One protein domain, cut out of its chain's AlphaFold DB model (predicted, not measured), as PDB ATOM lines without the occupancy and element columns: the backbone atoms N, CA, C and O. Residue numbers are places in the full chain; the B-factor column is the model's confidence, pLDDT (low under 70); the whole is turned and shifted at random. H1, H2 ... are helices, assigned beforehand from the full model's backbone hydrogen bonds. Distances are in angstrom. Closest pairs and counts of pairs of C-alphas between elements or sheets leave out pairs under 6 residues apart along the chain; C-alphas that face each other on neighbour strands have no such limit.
ATOM      1  N   SER A  10     105.050  94.953  91.573       85.88
ATOM      2  CA  SER A  10     104.535  96.246  92.045       85.88
ATOM      3  C   SER A  10     103.050  96.490  91.739       85.88
ATOM      4  O   SER A  10     102.406  97.230  92.482       85.88
ATOM      5  N   ASP A  11     102.456  95.813  90.744       86.81
ATOM      6  CA  ASP A  11     101.026  95.947  90.406       86.81
ATOM      7  C   ASP A  11     100.119  95.654  91.613       86.81
ATOM      8  O   ASP A  11      99.051  96.252  91.758       86.81
ATOM      9  N   LYS A  12     100.535  94.733  92.497       88.44
ATOM     10  CA  LYS A  12      99.785  94.387  93.712       88.44
ATOM     11  C   LYS A  12      99.698  95.564  94.676       88.44
ATOM     12  O   LYS A  12      98.649  95.772  95.279       88.44
ATOM     13  N   VAL A  13     100.780  96.332  94.795       90.75
ATOM     14  CA  VAL A  13     100.838  97.541  95.620       90.75
ATOM     15  C   VAL A  13     100.024  98.650  94.960       90.75
ATOM     16  O   VAL A  13      99.166  99.254  95.598       90.75
ATOM     17  N   THR A  14     100.213  98.873  93.658       87.50
ATOM     18  CA  THR A  14      99.491  99.908  92.903       87.50
ATOM     19  C   THR A  14      97.979  99.687  92.910       87.50
ATOM     20  O   THR A  14      97.216 100.646  93.010       87.50
ATOM     21  N   GLY A  15      97.519  98.433  92.893       87.19
ATOM     22  CA  GLY A  15      96.099  98.101  93.016       87.19
ATOM     23  C   GLY A  15      95.444  98.604  94.311       87.19
ATOM     24  O   GLY A  15      94.233  98.822  94.334       87.19
ATOM     25  N   LEU A  16      96.224  98.843  95.373       89.62
ATOM     26  CA  LEU A  16      95.725  99.332  96.660       89.62
ATOM     27  C   LEU A  16      95.461 100.844  96.691       89.62
ATOM     28  O   LEU A  16      94.775 101.301  97.603       89.62
ATOM     29  N   VAL A  17      95.947 101.616  95.710       88.06
ATOM     30  CA  VAL A  17      95.757 103.081  95.635       88.06
ATOM     31  C   VAL A  17      94.277 103.456  95.782       88.06
ATOM     32  O   VAL A  17      93.930 104.338  96.561       88.06
ATOM     33  N   TYR A  18      93.387 102.716  95.115       80.19
ATOM     34  CA  TYR A  18      91.941 102.950  95.178       80.19
ATOM     35  C   TYR A  18      91.304 102.611  96.534       80.19
ATOM     36  O   TYR A  18      90.233 103.124  96.846       80.19
ATOM     37  N   LEU A  19      91.928 101.740  97.332       84.38
ATOM     38  CA  LEU A  19      91.386 101.267  98.610       84.38
ATOM     39  C   LEU A  19      91.875 102.088  99.808       84.38
ATOM     40  O   LEU A  19      91.230 102.083 100.855       84.38
ATOM     41  N   LEU A  20      93.018 102.761  99.674       85.62
ATOM     42  CA  LEU A  20      93.729 103.397 100.788       85.62
ATOM     43  C   LEU A  20      93.603 104.924 100.809       85.62
ATOM     44  O   LEU A  20      94.407 105.587 101.461       85.62
ATOM     45  N   GLU A  21      92.586 105.470 100.129       85.44
ATOM     46  CA  GLU A  21      92.223 106.900 100.149       85.44
ATOM     47  C   GLU A  21      93.452 107.810 100.002       85.44
ATOM     48  O   GLU A  21      93.754 108.657 100.846       85.44
ATOM     49  N   THR A  22      94.223 107.572  98.944       89.00
ATOM     50  CA  THR A  22      95.437 108.335  98.658       89.00
ATOM     51  C   THR A  22      95.101 109.781  98.294       89.00
ATOM     52  O   THR A  22      94.188 110.032  97.510       89.00
ATOM     53  N   GLN A  23      95.879 110.733  98.807       88.19
ATOM     54  CA  GLN A  23      95.764 112.164  98.503       88.19
ATOM     55  C   GLN A  23      96.212 112.499  97.073       88.19
ATOM     56  O   GLN A  23      95.784 113.499  96.502       88.19
ATOM     57  N   SER A  24      97.068 111.661  96.491       89.44
ATOM     58  CA  SER A  24      97.496 111.733  95.098       89.44
ATOM     59  C   SER A  24      97.757 110.330  94.555       89.44
ATOM     60  O   SER A  24      97.970 109.384  95.313       89.44
ATOM     61  N   ILE A  25      97.726 110.188  93.231       88.19
ATOM     62  CA  ILE A  25      98.078 108.929  92.573       88.19
ATOM     63  C   ILE A  25      99.609 108.862  92.500       88.19
ATOM     64  O   ILE A  25     100.211 109.761  91.902       88.19
ATOM     65  N   PRO A  26     100.256 107.845  93.096       89.75
ATOM     66  CA  PRO A  26     101.703 107.711  93.018       89.75
ATOM     67  C   PRO A  26     102.130 107.370  91.586       89.75
ATOM     68  O   PRO A  26     101.404 106.694  90.855       89.75
ATOM     69  N   ILE A  27     103.317 107.830  91.185       89.94
ATOM     70  CA  ILE A  27     103.890 107.469  89.885       89.94
ATOM     71  C   ILE A  27     104.137 105.961  89.878       89.94
ATOM     72  O   ILE A  27     104.746 105.414  90.797       89.94
ATOM     73  N   TYR A  28     103.640 105.291  88.844       89.19
ATOM     74  CA  TYR A  28     103.916 103.880  88.637       89.19
ATOM     75  C   TYR A  28     105.281 103.715  87.972       89.19
ATOM     76  O   TYR A  28     105.496 104.209  86.864       89.19
ATOM     77  N   ASP A  29     106.165 102.981  88.638       89.62
ATOM     78  CA  ASP A  29     107.430 102.514  88.092       89.62
ATOM     79  C   ASP A  29     107.412 100.977  88.070       89.62
ATOM     80  O   ASP A  29     107.099 100.321  89.068       89.62
ATOM     81  N   ALA A  30     107.679 100.392  86.904       86.56
ATOM     82  CA  ALA A  30     107.680  98.944  86.717       86.56
ATOM     83  C   ALA A  30     108.987  98.284  87.182       86.56
ATOM     84  O   ALA A  30     109.025  97.059  87.321       86.56
ATOM     85  N   GLU A  31     110.047  99.072  87.369       89.88
ATOM     86  CA  GLU A  31     111.373  98.614  87.788       89.88
ATOM     87  C   GLU A  31     111.575  98.736  89.306       89.88
ATOM     88  O   GLU A  31     112.458  98.079  89.857       89.88
ATOM     89  N   GLN A  32     110.731  99.514  89.997       91.56
ATOM     90  CA  GLN A  32     110.795  99.666  91.451       91.56
ATOM     91  C   GLN A  32     110.443  98.362  92.187       91.56
ATOM     92  O   GLN A  32     109.593  97.576  91.752       91.56
ATOM     93  N   SER A  33     111.063  98.150  93.350       93.38
ATOM     94  CA  SER A  33     110.727  97.012  94.205       93.38
ATOM     95  C   SER A  33     109.334  97.171  94.835       93.38
ATOM     96  O   SER A  33     108.806  98.277  94.949       93.38
ATOM     97  N   GLU A  34     108.719  96.067  95.276       94.00
ATOM     98  CA  GLU A  34     107.425  96.137  95.974       94.00
ATOM     99  C   GLU A  34     107.515  96.927  97.290       94.00
ATOM    100  O   GLU A  34     106.564  97.612  97.658       94.00
ATOM    101  N   GLU A  35     108.655  96.863  97.984       95.00
ATOM    102  CA  GLU A  35     108.871  97.619  99.223       95.00
ATOM    103  C   GLU A  35     108.990  99.122  98.942       95.00
ATOM    104  O   GLU A  35     108.372  99.923  99.639       95.00
ATOM    105  N   ASP A  36     109.701  99.514  97.881       93.88
ATOM    106  CA  ASP A  36     109.797 100.926  97.487       93.88
ATOM    107  C   ASP A  36     108.433 101.461  97.027       93.88
ATOM    108  O   ASP A  36     108.014 102.549  97.427       93.88
ATOM    109  N   ALA A  37     107.680 100.664  96.258       94.12
ATOM    110  CA  ALA A  37     106.308 100.994  95.878       94.12
ATOM    111  C   ALA A  37     105.399 101.170  97.108       94.12
ATOM    112  O   ALA A  37     104.534 102.050  97.128       94.12
ATOM    113  N   TRP A  38     105.576 100.329  98.131       95.19
ATOM    114  CA  TRP A  38     104.818 100.384  99.382       95.19
ATOM    115  C   TRP A  38     105.133 101.653 100.177       95.19
ATOM    116  O   TRP A  38     104.213 102.319 100.656       95.19
ATOM    117  N   ASP A  39     106.406 102.038 100.244       93.25
ATOM    118  CA  ASP A  39     106.847 103.292 100.855       93.25
ATOM    119  C   ASP A  39     106.227 104.510 100.155       93.25
ATOM    120  O   ASP A  39     105.625 105.362 100.816       93.25
ATOM    121  N   VAL A  40     106.273 104.550  98.818       92.81
ATOM    122  CA  VAL A  40     105.648 105.614  98.015       92.81
ATOM    123  C   VAL A  40     104.130 105.661  98.227       92.81
ATOM    124  O   VAL A  40     103.547 106.741  98.342       92.81
ATOM    125  N   LEU A  41     103.468 104.505  98.319       94.12
ATOM    126  CA  LEU A  41     102.030 104.436  98.568       94.12
ATOM    127  C   LEU A  41     101.657 104.986  99.951       94.12
ATOM    128  O   LEU A  41     100.710 105.762 100.067       94.12
ATOM    129  N   ILE A  42     102.396 104.618 101.000       93.56
ATOM    130  CA  ILE A  42     102.184 105.141 102.361       93.56
ATOM    131  C   ILE A  42     102.396 106.652 102.413       93.56
ATOM    132  O   ILE A  42     101.670 107.367 103.113       93.56
ATOM    133  N   ASP A  43     103.359 107.151 101.652       91.62
ATOM    134  CA  ASP A  43     103.644 108.571 101.570       91.62
ATOM    135  C   ASP A  43     102.440 109.371 101.047       91.62
ATOM    136  O   ASP A  43     102.096 110.421 101.599       91.62
ATOM    137  N   VAL A  44     101.736 108.857 100.040       92.00
ATOM    138  CA  VAL A  44     100.543 109.516  99.480       92.00
ATOM    139  C   VAL A  44      99.232 109.098 100.153       92.00
ATOM    140  O   VAL A  44      98.196 109.708  99.904       92.00
ATOM    141  N   MET A  45      99.248 108.085 101.019       92.94
ATOM    142  CA  MET A  45      98.083 107.595 101.764       92.94
ATOM    143  C   MET A  45      97.454 108.697 102.638       92.94
ATOM    144  O   MET A  45      98.158 109.536 103.200       92.94
ATOM    145  N   GLY A  46      96.128 108.705 102.798       90.62
ATOM    146  CA  GLY A  46      95.462 109.608 103.743       90.62
ATOM    147  C   GLY A  46      95.991 109.437 105.176       90.62
ATOM    148  O   GLY A  46      96.326 108.328 105.599       90.62
ATOM    149  N   SER A  47      96.074 110.521 105.954       90.50
ATOM    150  CA  SER A  47      96.668 110.486 107.302       90.50
ATOM    151  C   SER A  47      95.933 109.550 108.270       90.50
ATOM    152  O   SER A  47      96.576 108.884 109.081       90.50
ATOM    153  N   GLU A  48      94.611 109.419 108.147       87.75
ATOM    154  CA  GLU A  48      93.811 108.469 108.937       87.75
ATOM    155  C   GLU A  48      94.114 107.013 108.544       87.75
ATOM    156  O   GLU A  48      94.259 106.133 109.393       87.75
ATOM    157  N   ARG A  49      94.290 106.742 107.244       88.38
ATOM    158  CA  ARG A  49      94.666 105.412 106.738       88.38
ATOM    159  C   ARG A  49      96.073 105.028 107.179       88.38
ATOM    160  O   ARG A  49      96.287 103.889 107.591       88.38
ATOM    161  N   ARG A  50      97.005 105.984 107.222       91.88
ATOM    162  CA  ARG A  50      98.312 105.769 107.857       91.88
ATOM    163  C   ARG A  50      98.171 105.441 109.338       91.88
ATOM    164  O   ARG A  50      98.810 104.498 109.793       91.88
ATOM    165  N   ALA A  51      97.307 106.129 110.085       89.75
ATOM    166  CA  ALA A  51      97.064 105.778 111.484       89.75
ATOM    167  C   ALA A  51      96.589 104.323 111.637       89.75
ATOM    168  O   ALA A  51      97.009 103.652 112.573       89.75
ATOM    169  N   GLN A  52      95.835 103.761 110.686       88.31
ATOM    170  CA  GLN A  52      95.436 102.341 110.741       88.31
ATOM    171  C   GLN A  52      96.644 101.395 110.718       88.31
ATOM    172  O   GLN A  52      96.641 100.380 111.418       88.31
ATOM    173  N   LEU A  53      97.717 101.757 110.009       91.00
ATOM    174  CA  LEU A  53      98.972 100.998 110.000       91.00
ATOM    175  C   LEU A  53      99.713 101.063 111.345       91.00
ATOM    176  O   LEU A  53     100.353 100.082 111.736       91.00
ATOM    177  N   LEU A  54      99.580 102.160 112.102       91.25
ATOM    178  CA  LEU A  54     100.126 102.260 113.461       91.25
ATOM    179  C   LEU A  54      99.536 101.183 114.385       91.25
ATOM    180  O   LEU A  54     100.243 100.659 115.244       91.25
ATOM    181  N   PHE A  55      98.286 100.780 114.154       88.31
ATOM    182  CA  PHE A  55      97.602  99.728 114.912       88.31
ATOM    183  C   PHE A  55      97.837  98.309 114.368       88.31
ATOM    184  O   PHE A  55      97.255  97.345 114.872       88.31
ATOM    185  N   TYR A  56      98.721  98.144 113.378       89.38
ATOM    186  CA  TYR A  56      99.161  96.821 112.944       89.38
ATOM    187  C   TYR A  56      99.777  96.037 114.128       89.38
ATOM    188  O   TYR A  56     100.495  96.635 114.928       89.38
ATOM    189  N   PRO A  57      99.544  94.722 114.275       89.06
ATOM    190  CA  PRO A  57      99.963  93.984 115.469       89.06
ATOM    191  C   PRO A  57     101.461  94.016 115.794       89.06
ATOM    192  O   PRO A  57     101.850  94.116 116.960       89.06
ATOM    193  N   GLY A  58     102.299  93.903 114.766       89.56
ATOM    194  CA  GLY A  58     103.751  93.894 114.907       89.56
ATOM    195  C   GLY A  58     104.369  95.291 114.815       89.56
ATOM    196  O   GLY A  58     103.750  96.218 114.273       89.56
ATOM    197  N   PRO A  59     105.604  95.455 115.307       93.31
ATOM    198  CA  PRO A  59     106.428  96.580 114.902       93.31
ATOM    199  C   PRO A  59     106.880  96.380 113.449       93.31
ATOM    200  O   PRO A  59     107.026  95.249 112.974       93.31
ATOM    201  N   GLY A  60     107.128  97.485 112.757       93.56
ATOM    202  CA  GLY A  60     107.837  97.472 111.485       93.56
ATOM    203  C   GLY A  60     109.238  96.893 111.636       93.56
ATOM    204  O   GLY A  60     109.881  97.053 112.676       93.56
ATOM    205  N   ASP A  61     109.707  96.224 110.591       93.38
ATOM    206  CA  ASP A  61     111.029  95.591 110.519       93.38
ATOM    207  C   ASP A  61     112.008  96.321 109.583       93.38
ATOM    208  O   ASP A  61     113.139  95.875 109.378       93.38
ATOM    209  N   ARG A  62     111.596  97.473 109.043       91.62
ATOM    210  CA  ARG A  62     112.414  98.342 108.187       91.62
ATOM    211  C   ARG A  62     112.792  99.629 108.924       91.62
ATOM    212  O   ARG A  62     112.956  99.655 110.140       91.62
ATOM    213  N   ARG A  63     112.964 100.725 108.175       89.12
ATOM    214  CA  ARG A  63     113.389 102.034 108.703       89.12
ATOM    215  C   ARG A  63     112.365 102.676 109.638       89.12
ATOM    216  O   ARG A  63     112.762 103.455 110.496       89.12
ATOM    217  N   LYS A  64     111.077 102.371 109.449       91.56
ATOM    218  CA  LYS A  64     109.952 102.896 110.228       91.56
ATOM    219  C   LYS A  64     109.359 101.760 111.054       91.56
ATOM    220  O   LYS A  64     108.805 100.823 110.494       91.56
ATOM    221  N   PHE A  65     109.464 101.839 112.376       93.12
ATOM    222  CA  PHE A  65     108.984 100.790 113.287       93.12
ATOM    223  C   PHE A  65     107.483 100.892 113.555       93.12
ATOM    224  O   PHE A  65     106.869  99.951 114.058       93.12
ATOM    225  N   TRP A  66     106.875 102.038 113.261       93.75
ATOM    226  CA  TRP A  66     105.462 102.271 113.535       93.75
ATOM    227  C   TRP A  66     104.513 101.578 112.540       93.75
ATOM    228  O   TRP A  66     103.385 101.253 112.913       93.75
ATOM    229  N   ARG A  67     104.977 101.282 111.318       93.62
ATOM    230  CA  ARG A  67     104.196 100.678 110.224       93.62
ATOM    231  C   ARG A  67     104.803  99.364 109.731       93.62
ATOM    232  O   ARG A  67     106.014  99.200 109.851       93.62
ATOM    233  N   PRO A  68     104.006  98.450 109.155       94.19
ATOM    234  CA  PRO A  68     104.542  97.229 108.577       94.19
ATOM    235  C   PRO A  68     105.269  97.481 107.247       94.19
ATOM    236  O   PRO A  68     104.950  98.433 106.526       94.19
ATOM    237  N   SER A  69     106.200  96.592 106.905       95.06
ATOM    238  CA  SER A  69     106.744  96.451 105.548       95.06
ATOM    239  C   SER A  69     105.764  95.751 104.607       95.06
ATOM    240  O   SER A  69     104.779  95.151 105.058       95.06
ATOM    241  N   TRP A  70     106.028  95.793 103.300       94.56
ATOM    242  CA  TRP A  70     105.214  95.064 102.323       94.56
ATOM    243  C   TRP A  70     105.245  93.562 102.607       94.56
ATOM    244  O   TRP A  70     104.212  92.894 102.636       94.56
ATOM    245  N   GLU A  71     106.435  93.044 102.910       93.19
ATOM    246  CA  GLU A  71     106.634  91.645 103.278       93.19
ATOM    247  C   GLU A  71     105.787  91.254 104.497       93.19
ATOM    248  O   GLU A  71     105.097  90.233 104.469       93.19
ATOM    249  N   GLN A  72     105.753  92.087 105.544       91.50
ATOM    250  CA  GLN A  72     104.893  91.857 106.709       91.50
ATOM    251  C   GLN A  72     103.402  91.882 106.349       91.50
ATOM    252  O   GLN A  72     102.638  91.061 106.855       91.50
ATOM    253  N   VAL A  73     102.954  92.787 105.475       90.00
ATOM    254  CA  VAL A  73     101.551  92.819 105.024       90.00
ATOM    255  C   VAL A  73     101.184  91.536 104.272       90.00
ATOM    256  O   VAL A  73     100.110  90.983 104.498       90.00
ATOM    257  N   MET A  74     102.084  91.029 103.428       89.38
ATOM    258  CA  MET A  74     101.815  89.877 102.564       89.38
ATOM    259  C   MET A  74     101.971  88.518 103.253       89.38
ATOM    260  O   MET A  74     101.301  87.555 102.881       89.38
ATOM    261  N   THR A  75     102.854  88.411 104.246       86.19
ATOM    262  CA  THR A  75     103.142  87.140 104.934       86.19
ATOM    263  C   THR A  75     102.253  86.901 106.146       86.19
ATOM    264  O   THR A  75     102.058  85.753 106.562       86.19
ATOM    265  N   ASN A  76     101.701  87.963 106.733       74.38
ATOM    266  CA  ASN A  76     101.024  87.842 108.006       74.38
ATOM    267  C   ASN A  76      99.597  87.306 107.850       74.38
ATOM    268  O   ASN A  76      98.730  87.920 107.235       74.38
ATOM    269  N   LYS A  77      99.337  86.150 108.465       66.50
ATOM    270  CA  LYS A  77      98.006  85.520 108.520       66.50
ATOM    271  C   LYS A  77      97.127  86.092 109.633       66.50
ATOM    272  O   LYS A  77      95.987  85.659 109.805       66.50
ATOM    273  N   ILE A  78      97.666  87.010 110.436       62.56
ATOM    274  CA  ILE A  78      96.961  87.590 111.569       62.56
ATOM    275  C   ILE A  78      95.882  88.529 111.032       62.56
ATOM    276  O   ILE A  78      96.164  89.630 110.563       62.56
ATOM    277  N   ILE A  79      94.626  88.101 111.159       56.03
ATOM    278  CA  ILE A  79      93.472  88.992 111.056       56.03
ATOM    279  C   ILE A  79      93.547  89.920 112.266       56.03
ATOM    280  O   ILE A  79      93.082  89.585 113.359       56.03
ATOM    281  N   ALA A  80      94.201  91.068 112.090       57.81
ATOM    282  CA  ALA A  80      94.168  92.123 113.084       57.81
ATOM    283  C   ALA A  80      92.693  92.479 113.325       57.81
ATOM    284  O   ALA A  80      91.939  92.637 112.356       57.81
ATOM    285  N   PRO A  81      92.235  92.572 114.585       59.16
ATOM    286  CA  PRO A  81      90.907  93.094 114.844       59.16
ATOM    287  C   PRO A  81      90.785  94.452 114.165       59.16
ATOM    288  O   PRO A  81      91.708  95.262 114.259       59.16
ATOM    289  N   ARG A  82      89.666  94.685 113.476       63.00
ATOM    290  CA  ARG A  82      89.411  95.968 112.827       63.00
ATOM    291  C   ARG A  82      89.543  97.062 113.895       63.00
ATOM    292  O   ARG A  82      88.783  97.007 114.869       63.00
ATOM    293  N   PRO A  83      90.505  97.994 113.770       60.56
ATOM    294  CA  PRO A  83      90.601  99.083 114.724       60.56
ATOM    295  C   PRO A  83      89.291  99.889 114.694       60.56
ATOM    296  O   PRO A  83      88.590  99.885 113.673       60.56
ATOM    297  N   PRO A  84      88.912 100.525 115.814       63.47
ATOM    298  CA  PRO A  84      87.691 101.309 115.890       63.47
ATOM    299  C   PRO A  84      87.716 102.452 114.871       63.47
ATOM    300  O   PRO A  84      88.771 102.869 114.398       63.47
ATOM    301  N   TYR A  85      86.541 102.974 114.543       61.12
ATOM    302  CA  TYR A  85      86.444 104.236 113.820       61.12
ATOM    303  C   TYR A  85      87.041 105.360 114.689       61.12
ATOM    304  O   TYR A  85      86.828 105.349 115.904       61.12
ATOM    305  N   ASN A  86      87.758 106.303 114.063       70.38
ATOM    306  CA  ASN A  86      88.400 107.479 114.672       70.38
ATOM    307  C   ASN A  86      89.678 107.223 115.480       70.38
ATOM    308  O   ASN A  86      89.763 107.736 116.583       70.38
ATOM    309  N   ILE A  87      90.673 106.492 114.960       78.25
ATOM    310  CA  ILE A  87      91.979 106.224 115.617       78.25
ATOM    311  C   ILE A  87      93.029 107.351 115.499       78.25
ATOM    312  O   ILE A  87      94.199 107.100 115.763       78.25
ATOM    313  N   GLY A  88      92.651 108.555 115.071       84.94
ATOM    314  CA  GLY A  88      93.570 109.679 114.868       84.94
ATOM    315  C   GLY A  88      94.240 109.670 113.495       84.94
ATOM    316  O   GLY A  88      93.802 108.991 112.563       84.94
ATOM    317  N   TRP A  89      95.321 110.431 113.377       89.25
ATOM    318  CA  TRP A  89      96.024 110.691 112.131       89.25
ATOM    319  C   TRP A  89      97.526 110.497 112.294       89.25
ATOM    320  O   TRP A  89      98.113 110.814 113.324       89.25
TER     321      TRP A  89
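What this domain is: This is residues 10 to 89 of the 210 residues of an uncharacterized protein of Armillaria gallica (UniProt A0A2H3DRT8). With little regular structure, four short helices sit among long loops: H1 packs on H2, H4 packs on H2 near its first residues, and H3 folds back beyond its last. Residues 76 to 89 run along the outside. The 80 printed residues hold 29 in named helices, H1 to H4 in order, with no named strand: all helix, compact, radius of gyration of the C-alphas 12.3 A, spans 35 by 25 by 21 A.

Where its parts are: H1, residues 11 to 14, begins at C-alpha 11 (101.026, 95.947, 90.406). H2, residues 34 to 44, is 15.4 A long; H3, residues 47 to 54, 10.8 A. H4, residues 70 to 75, ends at C-alpha 75 (103.142, 87.140, 104.934).

How they stand to each other: H2 touches H1, closest C-alphas Val 13 and Trp 38, 6.2 A. H2 touches H4, closest C-alphas Glu 35 and Trp 70, 5.4 A. H2 and H3 are close but not clearly touching, closest C-alphas Ile 42 and Arg 50, 6.8 A. Every O i to N i+4 pair is within hydrogen-bond range in H2 and H4, 3 of 4 in H3; H1 is too short.

The domain as a whole: The printed part has no cut. Links H1 to H2 and H3 to H4 are long. Residues 77 to 85 have pLDDT under 70.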